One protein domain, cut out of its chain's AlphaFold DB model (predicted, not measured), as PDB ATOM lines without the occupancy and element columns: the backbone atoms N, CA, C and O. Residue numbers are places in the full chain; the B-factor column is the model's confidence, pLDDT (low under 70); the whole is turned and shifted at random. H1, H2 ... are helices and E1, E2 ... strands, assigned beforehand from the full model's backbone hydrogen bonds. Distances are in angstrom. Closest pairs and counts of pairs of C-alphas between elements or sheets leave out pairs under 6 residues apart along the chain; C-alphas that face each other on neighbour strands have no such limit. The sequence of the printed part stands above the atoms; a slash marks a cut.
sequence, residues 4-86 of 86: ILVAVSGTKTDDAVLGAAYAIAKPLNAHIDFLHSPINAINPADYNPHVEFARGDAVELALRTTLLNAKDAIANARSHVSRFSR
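This is residues 4 to 86 of the 86 residues of an uncharacterized protein of Nordella sp. HKS 07 (UniProt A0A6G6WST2). A small head, two parallel strands E1 and E2 with H1 packed along them, sits beside the last part of one long helix, H3, whose other half reaches far beyond it toward the short H2. Residues 36 to 48, with no named element, make the way from the head to H2. The 83 printed residues hold two named strands and three named helices in the order E1, H1, E2, H2, H3, mostly helix. The whole is loose, with a radius of gyration of the C-alphas of 15.9 A, and spans 53 by 20 by 19 A.

E1, residues 4 to 7, and E2, residues 31 to 35, are parallel neighbours at 22 degrees; N 4 and O 31 are 2.8 A apart, N 35 and O 6 2.9 A, both within hydrogen-bond range. With H1, residues 14 to 28, they form a strand-helix-strand unit, two parallel strands joined through a helix, with a right-handed crossover. The closest C-alphas of E1 and H1 are those of Ile 4 and Ala 25, 7.0 A. H3, residues 57 to 84, touches H1 with residues 77 to 84 alone, Asp 14 and His 80 having the closest C-alphas, 7.1 A. They run the same way at a steep tilt of 36 degrees, only just past shallow. H2, residues 49 to 52, is close to H3 but not clearly touching; the closest C-alphas, of Val 51 and Val 59, are 6.4 A apart. H1 and H2 are apart. O i to N i+4 pairs are within range in 9 of 11 for H1 and 23 of 24 for H3; H2 is too short for one, and its one O i to N i+3 pair is not within range.

E1 begins at C-alpha 4 (121.549, 158.866, 198.597) and measures 9.8 A; E2 measures 13.3 A. H1 measures 21.0 A, H2 6.2 A. H3 runs 39.7 A, with a kink of 29 degrees near residue 73, to C-alpha 84 (118.418, 147.387, 189.447).

The C-alphas of Pro 27 and Gly 56, 53.1 A apart, are the two farthest apart. The printed part has no cut. The link E2 to H2 is long. Mean pLDDT of the printed part is 80.0; residues 39 to 56, 58 and 70 are under 70.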
ATOM      1  N   ILE A   4     120.871 158.384 199.795       93.81
ATOM      2  CA  ILE A   4     121.549 158.866 198.597       93.81
ATOM      3  C   ILE A   4     120.471 159.060 197.540       93.81
ATOM      4  O   ILE A   4     119.787 158.106 197.179       93.81
ATOM      5  N   LEU A   5     120.328 160.288 197.048       94.38
ATOM      6  CA  LEU A   5     119.443 160.586 195.932       94.38
ATOM      7  C   LEU A   5     120.193 160.373 194.617       94.38
ATOM      8  O   LEU A   5     121.251 160.962 194.396       94.38
ATOM      9  N   VAL A   6     119.624 159.555 193.740       93.88
ATOM     10  CA  VAL A   6     120.179 159.223 192.432       93.88
ATOM     11  C   VAL A   6     119.257 159.751 191.346       93.88
ATOM     12  O   VAL A   6     118.115 159.308 191.206       93.88
ATOM     13  N   ALA A   7     119.767 160.695 190.560       91.56
ATOM     14  CA  ALA A   7     119.088 161.152 189.359       91.56
ATOM     15  C   ALA A   7     119.277 160.123 188.235       91.56
ATOM     16  O   ALA A   7     120.408 159.777 187.894       91.56
ATOM     17  N   VAL A   8     118.174 159.653 187.658       91.25
ATOM     18  CA  VAL A   8     118.162 158.740 186.508       91.25
ATOM     19  C   VAL A   8     117.642 159.464 185.274       91.25
ATOM     20  O   VAL A   8     116.634 160.170 185.316       91.25
ATOM     21  N   SER A   9     118.343 159.296 184.161       85.19
ATOM     22  CA  SER A   9     118.092 159.993 182.899       85.19
ATOM     23  C   SER A   9     117.147 159.239 181.965       85.19
ATOM     24  O   SER A   9     116.567 159.851 181.076       85.19
ATOM     25  N   GLY A  10     116.990 157.925 182.141       84.88
ATOM     26  CA  GLY A  10     116.288 157.059 181.193       84.88
ATOM     27  C   GLY A  10     117.137 156.625 180.003       84.88
ATOM     28  O   GLY A  10     116.612 156.102 179.021       84.88
ATOM     29  N   THR A  11     118.449 156.839 180.070       85.81
ATOM     30  CA  THR A  11     119.402 156.464 179.024       85.81
ATOM     31  C   THR A  11     120.364 155.391 179.531       85.81
ATOM     32  O   THR A  11     120.382 155.054 180.714       85.81
ATOM     33  N   LYS A  12     121.200 154.846 178.641       86.06
ATOM     34  CA  LYS A  12     122.168 153.788 178.988       86.06
ATOM     35  C   LYS A  12     123.195 154.212 180.045       86.06
ATOM     36  O   LYS A  12     123.841 153.356 180.636       86.06
ATOM     37  N   THR A  13     123.370 155.512 180.289       86.75
ATOM     38  CA  THR A  13     124.288 155.996 181.330       86.75
ATOM     39  C   THR A  13     123.795 155.682 182.741       86.75
ATOM     40  O   THR A  13     124.602 155.681 183.668       86.75
ATOM     41  N   ASP A  14     122.499 155.390 182.913       89.94
ATOM     42  CA  ASP A  14     121.915 155.075 184.219       89.94
ATOM     43  C   ASP A  14     122.575 153.850 184.864       89.94
ATOM     44  O   ASP A  14     122.772 153.847 186.074       89.94
ATOM     45  N   ASP A  15     122.999 152.851 184.082       90.25
ATOM     46  CA  ASP A  15     123.645 151.639 184.605       90.25
ATOM     47  C   ASP A  15     124.910 151.968 185.419       90.25
ATOM     48  O   ASP A  15     125.123 151.438 186.513       90.25
ATOM     49  N   ALA A  16     125.734 152.892 184.914       92.50
ATOM     50  CA  ALA A  16     126.954 153.321 185.592       92.50
ATOM     51  C   ALA A  16     126.643 154.112 186.873       92.50
ATOM     52  O   ALA A  16     127.277 153.898 187.908       92.50
ATOM     53  N   VAL A  17     125.643 154.998 186.817       92.94
ATOM     54  CA  VAL A  17     125.221 155.825 187.956       92.94
ATOM     55  C   VAL A  17     124.630 154.957 189.073       92.94
ATOM     56  O   VAL A  17     125.003 155.113 190.238       92.94
ATOM     57  N   LEU A  18     123.760 154.006 188.727       93.50
ATOM     58  CA  LEU A  18     123.146 153.067 189.668       93.50
ATOM     59  C   LEU A  18     124.197 152.161 190.324       93.50
ATOM     60  O   LEU A  18     124.184 151.978 191.543       93.50
ATOM     61  N   GLY A  19     125.158 151.654 189.544       93.75
ATOM     62  CA  GLY A  19     126.274 150.862 190.064       93.75
ATOM     63  C   GLY A  19     127.144 151.639 191.059       93.75
ATOM     64  O   GLY A  19     127.467 151.129 192.134       93.75
ATOM     65  N   ALA A  20     127.471 152.895 190.744       94.44
ATOM     66  CA  ALA A  20     128.226 153.765 191.642       94.44
ATOM     67  C   ALA A  20     127.454 154.062 192.937       94.44
ATOM     68  O   ALA A  20     128.008 153.945 194.033       94.44
ATOM     69  N   ALA A  21     126.161 154.380 192.830       93.38
ATOM     70  CA  ALA A  21     125.310 154.623 193.988       93.38
ATOM     71  C   ALA A  21     125.240 153.401 194.914       93.38
ATOM     72  O   ALA A  21     125.369 153.549 196.128       93.38
ATOM     73  N   TYR A  22     125.123 152.192 194.355       94.38
ATOM     74  CA  TYR A  22     125.137 150.952 195.132       94.38
ATOM     75  C   TYR A  22     126.446 150.748 195.899       94.38
ATOM     76  O   TYR A  22     126.433 150.440 197.094       94.38
ATOM     77  N   ALA A  23     127.577 150.938 195.214       96.19
ATOM     78  CA  ALA A  23     128.903 150.760 195.791       96.19
ATOM     79  C   ALA A  23     129.137 151.688 196.995       96.19
ATOM     80  O   ALA A  23     129.808 151.293 197.947       96.19
ATOM     81  N   ILE A  24     128.548 152.886 196.975       94.50
ATOM     82  CA  ILE A  24     128.621 153.865 198.068       94.50
ATOM     83  C   ILE A  24     127.578 153.570 199.155       94.50
ATOM     84  O   ILE A  24     127.888 153.632 200.344       94.50
ATOM     85  N   ALA A  25     126.342 153.232 198.782       94.19
ATOM     86  CA  ALA A  25     125.251 153.014 199.730       94.19
ATOM     87  C   ALA A  25     125.496 151.806 200.644       94.19
ATOM     88  O   ALA A  25     125.211 151.869 201.841       94.19
ATOM     89  N   LYS A  26     126.064 150.726 200.091       94.81
ATOM     90  CA  LYS A  26     126.317 149.464 200.797       94.81
ATOM     91  C   LYS A  26     127.184 149.624 202.058       94.81
ATOM     92  O   LYS A  26     126.714 149.231 203.123       94.81
ATOM     93  N   PRO A  27     128.400 150.202 202.009       96.19
ATOM     94  CA  PRO A  27     129.211 150.401 203.214       96.19
ATOM     95  C   PRO A  27     128.603 151.418 204.191       96.19
ATOM     96  O   PRO A  27     128.888 151.366 205.385       96.19
ATOM     97  N   LEU A  28     127.762 152.337 203.710       94.25
ATOM     98  CA  LEU A  28     127.133 153.368 204.540       94.25
ATOM     99  C   LEU A  28     125.810 152.928 205.177       94.25
ATOM    100  O   LEU A  28     125.251 153.696 205.966       94.25
ATOM    101  N   ASN A  29     125.320 151.729 204.837       93.19
ATOM    102  CA  ASN A  29     123.971 151.257 205.155       93.19
ATOM    103  C   ASN A  29     122.911 152.337 204.853       93.19
ATOM    104  O   ASN A  29     122.063 152.661 205.691       93.19
ATOM    105  N   ALA A  30     123.046 152.977 203.689       94.81
ATOM    106  CA  ALA A  30     122.202 154.086 203.263       94.81
ATOM    107  C   ALA A  30     121.073 153.604 202.345       94.81
ATOM    108  O   ALA A  30     121.255 152.686 201.544       94.81
ATOM    109  N   HIS A  31     119.918 154.258 202.441       93.50
ATOM    110  CA  HIS A  31     118.829 154.095 201.482       93.50
ATOM    111  C   HIS A  31     119.200 154.749 200.144       93.50
ATOM    112  O   HIS A  31     119.930 155.741 200.129       93.50
ATOM    113  N   ILE A  32     118.695 154.222 199.030       94.00
ATOM    114  CA  ILE A  32     118.860 154.843 197.711       94.00
ATOM    115  C   ILE A  32     117.488 155.296 197.227       94.00
ATOM    116  O   ILE A  32     116.593 154.473 197.040       94.00
ATOM    117  N   ASP A  33     117.343 156.599 197.019       94.06
ATOM    118  CA  ASP A  33     116.150 157.213 196.450       94.06
ATOM    119  C   ASP A  33     116.401 157.523 194.973       94.06
ATOM    120  O   ASP A  33     117.467 158.023 194.614       94.06
ATOM    121  N   PHE A  34     115.425 157.258 194.109       92.69
ATOM    122  CA  PHE A  34     115.546 157.507 192.671       92.69
ATOM    123  C   PHE A  34     114.668 158.678 192.246       92.69
ATOM    124  O   PHE A  34     113.493 158.745 192.608       92.69
ATOM    125  N   LEU A  35     115.221 159.570 191.425       91.25
ATOM    126  CA  LEU A  35     114.502 160.690 190.832       91.25
ATOM    127  C   LEU A  35     114.702 160.697 189.318       91.25
ATOM    128  O   LEU A  35     115.824 160.809 188.835       91.25
ATOM    129  N   HIS A  36     113.603 160.645 188.570       87.75
ATOM    130  CA  HIS A  36     113.593 160.981 187.150       87.75
ATOM    131  C   HIS A  36     112.845 162.300 186.968       87.75
ATOM    132  O   HIS A  36     111.697 162.415 187.402       87.75
ATOM    133  N   SER A  37     113.475 163.281 186.325       81.06
ATOM    134  CA  SER A  37     112.803 164.521 185.941       81.06
ATOM    135  C   SER A  37     112.537 164.497 184.435       81.06
ATOM    136  O   SER A  37     113.494 164.540 183.658       81.06
ATOM    137  N   PRO A  38     111.271 164.383 183.996       71.69
ATOM    138  CA  PRO A  38     110.948 164.447 182.580       71.69
ATOM    139  C   PRO A  38     111.236 165.847 182.034       71.69
ATOM    140  O   PRO A  38     110.885 166.853 182.654       71.69
ATOM    141  N   ILE A  39     111.820 165.910 180.836       65.25
ATOM    142  CA  ILE A  39     112.120 167.156 180.115       65.25
ATOM    143  C   ILE A  39     110.816 167.729 179.533       65.25
ATOM    144  O   ILE A  39     110.619 167.793 178.326       65.25
ATOM    145  N   ASN A  40     109.881 168.106 180.404       57.81
ATOM    146  CA  ASN A  40     108.619 168.748 180.030       57.81
ATOM    147  C   ASN A  40     108.583 170.230 180.453       57.81
ATOM    148  O   ASN A  40     107.576 170.897 180.242       57.81
ATOM    149  N   ALA A  41     109.664 170.743 181.052       52.84
ATOM    150  CA  ALA A  41     109.755 172.108 181.581       52.84
ATOM    151  C   ALA A  41     111.089 172.815 181.272       52.84
ATOM    152  O   ALA A  41     111.345 173.888 181.810       52.84
ATOM    153  N   ILE A  42     111.946 172.221 180.437       53.91
ATOM    154  CA  ILE A  42     113.278 172.756 180.122       53.91
ATOM    155  C   ILE A  42     113.284 173.175 178.657       53.91
ATOM    156  O   ILE A  42     112.778 172.439 177.807       53.91
ATOM    157  N   ASN A  43     113.831 174.357 178.367       57.94
ATOM    158  CA  ASN A  43     113.996 174.810 176.997       57.94
ATOM    159  C   ASN A  43     114.936 173.821 176.283       57.94
ATOM    160  O   ASN A  43     116.071 173.649 176.717       57.94
ATOM    161  N   PRO A  44     114.510 173.147 175.203       57.72
ATOM    162  CA  PRO A  44     115.353 172.170 174.513       57.72
ATOM    163  C   PRO A  44     116.683 172.747 174.002       57.72
ATOM    164  O   PRO A  44     117.633 171.990 173.799       57.72
ATOM    165  N   ALA A  45     116.761 174.073 173.827       60.28
ATOM    166  CA  ALA A  45     118.001 174.788 173.539       60.28
ATOM    167  C   ALA A  45     119.082 174.567 174.617       60.28
ATOM    168  O   ALA A  45     120.255 174.446 174.278       60.28
ATOM    169  N   ASP A  46     118.693 174.396 175.886       61.78
ATOM    170  CA  ASP A  46     119.617 174.193 177.011       61.78
ATOM    171  C   ASP A  46     120.369 172.850 176.924       61.78
ATOM    172  O   ASP A  46     121.447 172.693 177.494       61.78
ATOM    173  N   TYR A  47     119.816 171.871 176.196       58.00
ATOM    174  CA  TYR A  47     120.395 170.532 176.018       58.00
ATOM    175  C   TYR A  47     120.984 170.291 174.624       58.00
ATOM    176  O   TYR A  47     121.665 169.286 174.409       58.00
ATOM    177  N   ASN A  48     120.734 171.187 173.672       60.97
ATOM    178  CA  ASN A  48     121.243 171.101 172.308       60.97
ATOM    179  C   ASN A  48     121.753 172.480 171.864       60.97
ATOM    180  O   ASN A  48     121.054 173.186 171.135       60.97
ATOM    181  N   PRO A  49     122.993 172.860 172.223       61.06
ATOM    182  CA  PRO A  49     123.555 174.163 171.850       61.06
ATOM    183  C   PRO A  49     123.641 174.372 170.325       61.06
ATOM    184  O   PRO A  49     123.746 175.493 169.842       61.06
ATOM    185  N   HIS A  50     123.551 173.301 169.531       61.69
ATOM    186  CA  HIS A  50     123.524 173.376 168.068       61.69
ATOM    187  C   HIS A  50     122.156 173.767 167.484       61.69
ATOM    188  O   HIS A  50     122.079 174.114 166.304       61.69
ATOM    189  N   VAL A  51     121.081 173.745 168.280       62.47
ATOM    190  CA  VAL A  51     119.739 174.156 167.834       62.47
ATOM    191  C   VAL A  51     119.674 175.659 167.554       62.47
ATOM    192  O   VAL A  51     118.919 176.061 166.676       62.47
ATOM    193  N   GLU A  52     120.522 176.476 168.187       57.34
ATOM    194  CA  GLU A  52     120.624 177.920 167.906       57.34
ATOM    195  C   GLU A  52     121.079 178.229 166.467       57.34
ATOM    196  O   GLU A  52     120.744 179.276 165.912       57.34
ATOM    197  N   PHE A  53     121.825 177.311 165.843       58.34
ATOM    198  CA  PHE A  53     122.321 177.449 164.470       58.34
ATOM    199  C   PHE A  53     121.412 176.803 163.428       58.34
ATOM    200  O   PHE A  53     121.488 177.139 162.243       58.34
ATOM    201  N   ALA A  54     120.562 175.869 163.846       59.62
ATOM    202  CA  ALA A  54     119.604 175.248 162.955       59.62
ATOM    203  C   ALA A  54     118.487 176.261 162.623       59.62
ATOM    204  O   ALA A  54     118.028 177.023 163.470       59.62
ATOM    205  N   ARG A  55     118.060 176.307 161.356       62.28
ATOM    206  CA  ARG A  55     116.933 177.130 160.888       62.28
ATOM    207  C   ARG A  55     115.943 176.263 160.117       62.28
ATOM    208  O   ARG A  55     116.347 175.302 159.467       62.28
ATOM    209  N   GLY A  56     114.670 176.650 160.149       68.62
ATOM    210  CA  GLY A  56     113.602 175.989 159.393       68.62
ATOM    211  C   GLY A  56     113.246 174.597 159.921       68.62
ATOM    212  O   GLY A  56     113.503 174.275 161.081       68.62
ATOM    213  N   ASP A  57     112.666 173.769 159.054       74.31
ATOM    214  CA  ASP A  57     112.034 172.480 159.383       74.31
ATOM    215  C   ASP A  57     112.943 171.493 160.138       74.31
ATOM    216  O   ASP A  57     112.466 170.649 160.897       74.31
ATOM    217  N   ALA A  58     114.267 171.611 159.987       69.75
ATOM    218  CA  ALA A  58     115.239 170.779 160.696       69.75
ATOM    219  C   ALA A  58     115.241 171.020 162.219       69.75
ATOM    220  O   ALA A  58     115.426 170.076 162.985       69.75
ATOM    221  N   VAL A  59     114.995 172.260 162.665       71.44
ATOM    222  CA  VAL A  59     114.845 172.596 164.094       71.44
ATOM    223  C   VAL A  59     113.586 171.953 164.643       71.44
ATOM    224  O   VAL A  59     113.622 171.296 165.677       71.44
ATOM    225  N   GLU A  60     112.469 172.124 163.938       72.06
ATOM    226  CA  GLU A  60     111.182 171.584 164.359       72.06
ATOM    227  C   GLU A  60     111.230 170.056 164.455       72.06
ATOM    228  O   GLU A  60     110.754 169.483 165.438       72.06
ATOM    229  N   LEU A  61     111.866 169.398 163.483       77.00
ATOM    230  CA  LEU A  61     112.092 167.959 163.517       77.00
ATOM    231  C   LEU A  61     112.966 167.557 164.711       77.00
ATOM    232  O   LEU A  61     112.566 166.675 165.464       77.00
ATOM    233  N   ALA A  62     114.105 168.222 164.925       71.81
ATOM    234  CA  ALA A  62     114.990 167.929 166.051       71.81
ATOM    235  C   ALA A  62     114.262 168.073 167.397       71.81
ATOM    236  O   ALA A  62     114.311 167.160 168.216       71.81
ATOM    237  N   LEU A  63     113.506 169.159 167.593       72.44
ATOM    238  CA  LEU A  63     112.719 169.403 168.804       72.44
ATOM    239  C   LEU A  63     111.621 168.351 169.010       72.44
ATOM    240  O   LEU A  63     111.447 167.852 170.125       72.44
ATOM    241  N   ARG A  64     110.897 167.969 167.949       73.62
ATOM    242  CA  ARG A  64     109.882 166.903 168.005       73.62
ATOM    243  C   ARG A  64     110.503 165.551 168.340       73.62
ATOM    244  O   ARG A  64     109.966 164.833 169.179       73.62
ATOM    245  N   THR A  65     111.637 165.217 167.730       73.38
ATOM    246  CA  THR A  65     112.384 163.992 168.032       73.38
ATOM    247  C   THR A  65     112.883 163.997 169.475       73.38
ATOM    248  O   THR A  65     112.715 163.001 170.173       73.38
ATOM    249  N   THR A  66     113.418 165.115 169.974       70.75
ATOM    250  CA  THR A  66     113.822 165.255 171.381       70.75
ATOM    251  C   THR A  66     112.638 165.070 172.332       70.75
ATOM    252  O   THR A  66     112.769 164.358 173.324       70.75
ATOM    253  N   LEU A  67     111.468 165.633 172.016       70.25
ATOM    254  CA  LEU A  67     110.257 165.471 172.826       70.25
ATOM    255  C   LEU A  67     109.752 164.019 172.850       70.25
ATOM    256  O   LEU A  67     109.317 163.534 173.895       70.25
ATOM    257  N   LEU A  68     109.806 163.315 171.716       70.06
ATOM    258  CA  LEU A  68     109.471 161.889 171.647       70.06
ATOM    259  C   LEU A  68     110.443 161.062 172.498       70.06
ATOM    260  O   LEU A  68     110.005 160.307 173.364       70.06
ATOM    261  N   ASN A  69     111.747 161.302 172.346       71.19
ATOM    262  CA  ASN A  69     112.784 160.632 173.130       71.19
ATOM    263  C   ASN A  69     112.636 160.895 174.640       71.19
ATOM    264  O   ASN A  69     112.912 160.009 175.446       71.19
ATOM    265  N   ALA A  70     112.172 162.083 175.043       69.56
ATOM    266  CA  ALA A  70     111.930 162.417 176.447       69.56
ATOM    267  C   ALA A  70     110.780 161.602 177.064       69.56
ATOM    268  O   ALA A  70     110.847 161.241 178.238       69.56
ATOM    269  N   LYS A  71     109.739 161.262 176.291       70.62
ATOM    270  CA  LYS A  71     108.661 160.375 176.766       70.62
ATOM    271  C   LYS A  71     109.158 158.945 176.961       70.62
ATOM    272  O   LYS A  71     108.849 158.331 177.983       70.62
ATOM    273  N   ASP A  72     109.967 158.455 176.028       80.12
ATOM    274  CA  ASP A  72     110.584 157.129 176.125       80.12
ATOM    275  C   ASP A  72     111.565 157.056 177.302       80.12
ATOM    276  O   ASP A  72     111.624 156.045 178.004       80.12
ATOM    277  N   ALA A  73     112.273 158.152 177.594       78.75
ATOM    278  CA  ALA A  73     113.184 158.249 178.730       78.75
ATOM    279  C   ALA A  73     112.485 158.002 180.079       78.75
ATOM    280  O   ALA A  73     113.058 157.338 180.938       78.75
ATOM    281  N   ILE A  74     111.227 158.423 180.260       83.94
ATOM    282  CA  ILE A  74     110.471 158.150 181.497       83.94
ATOM    283  C   ILE A  74     110.258 156.646 181.688       83.94
ATOM    284  O   ILE A  74     110.495 156.098 182.770       83.94
ATOM    285  N   ALA A  75     109.801 155.967 180.633       85.94
ATOM    286  CA  ALA A  75     109.559 154.530 180.664       85.94
ATOM    287  C   ALA A  75     110.868 153.755 180.878       85.94
ATOM    288  O   ALA A  75     110.921 152.832 181.697       85.94
ATOM    289  N   ASN A  76     111.939 154.181 180.207       87.31
ATOM    290  CA  ASN A  76     113.265 153.588 180.338       87.31
ATOM    291  C   ASN A  76     113.856 153.800 181.735       87.31
ATOM    292  O   ASN A  76     114.330 152.838 182.330       87.31
ATOM    293  N   ALA A  77     113.752 155.001 182.310       86.56
ATOM    294  CA  ALA A  77     114.229 155.292 183.663       86.56
ATOM    295  C   ALA A  77     113.543 154.386 184.688       86.56
ATOM    296  O   ALA A  77     114.199 153.765 185.529       86.56
ATOM    297  N   ARG A  78     112.218 154.230 184.573       88.56
ATOM    298  CA  ARG A  78     111.458 153.305 185.421       88.56
ATOM    299  C   ARG A  78     111.922 151.858 185.241       88.56
ATOM    300  O   ARG A  78     112.030 151.135 186.232       88.56
ATOM    301  N   SER A  79     112.196 151.440 184.006       90.94
ATOM    302  CA  SER A  79     112.694 150.098 183.687       90.94
ATOM    303  C   SER A  79     114.074 149.840 184.299       90.94
ATOM    304  O   SER A  79     114.259 148.826 184.973       90.94
ATOM    305  N   HIS A  80     115.017 150.775 184.147       90.50
ATOM    306  CA  HIS A  80     116.367 150.678 184.707       90.50
ATOM    307  C   HIS A  80     116.336 150.543 186.230       90.50
ATOM    308  O   HIS A  80     116.914 149.601 186.769       90.50
ATOM    309  N   VAL A  81     115.582 151.409 186.920       89.69
ATOM    310  CA  VAL A  81     115.419 151.336 188.381       89.69
ATOM    311  C   VAL A  81     114.793 150.004 188.795       89.69
ATOM    312  O   VAL A  81     115.322 149.331 189.673       89.69
ATOM    313  N   SER A  82     113.721 149.575 188.118       90.19
ATOM    314  CA  SER A  82     113.041 148.305 188.416       90.19
ATOM    315  C   SER A  82     113.941 147.086 188.213       90.19
ATOM    316  O   SER A  82     113.802 146.094 188.922       90.19
ATOM    317  N   ARG A  83     114.838 147.125 187.222       90.62
ATOM    318  CA  ARG A  83     115.816 146.063 186.968       90.62
ATOM    319  C   ARG A  83     116.920 146.057 188.019       90.62
ATOM    320  O   ARG A  83     117.347 144.981 188.415       90.62
ATOM    321  N   PHE A  84     117.376 147.232 188.438       88.25
ATOM    322  CA  PHE A  84     118.418 147.387 189.447       88.25
ATOM    323  C   PHE A  84     117.950 146.980 190.852       88.25
ATOM    324  O   PHE A  84     118.736 146.444 191.624       88.25
ATOM    325  N   SER A  85     116.680 147.221 191.187       82.81
ATOM    326  CA  SER A  85     116.113 146.928 192.508       82.81
ATOM    327  C   SER A  85     115.549 145.508 192.667       82.81
ATOM    328  O   SER A  85     114.912 145.234 193.684       82.81
ATOM    329  N   ARG A  86     115.686 144.648 191.654       74.19
ATOM    330  CA  ARG A  86     115.318 143.223 191.713       74.19
ATOM    331  C   ARG A  86     116.487 142.396 192.221       74.19
ATOM    332  O   ARG A  86     116.211 141.480 193.021       74.19
TER     333      ARG A  86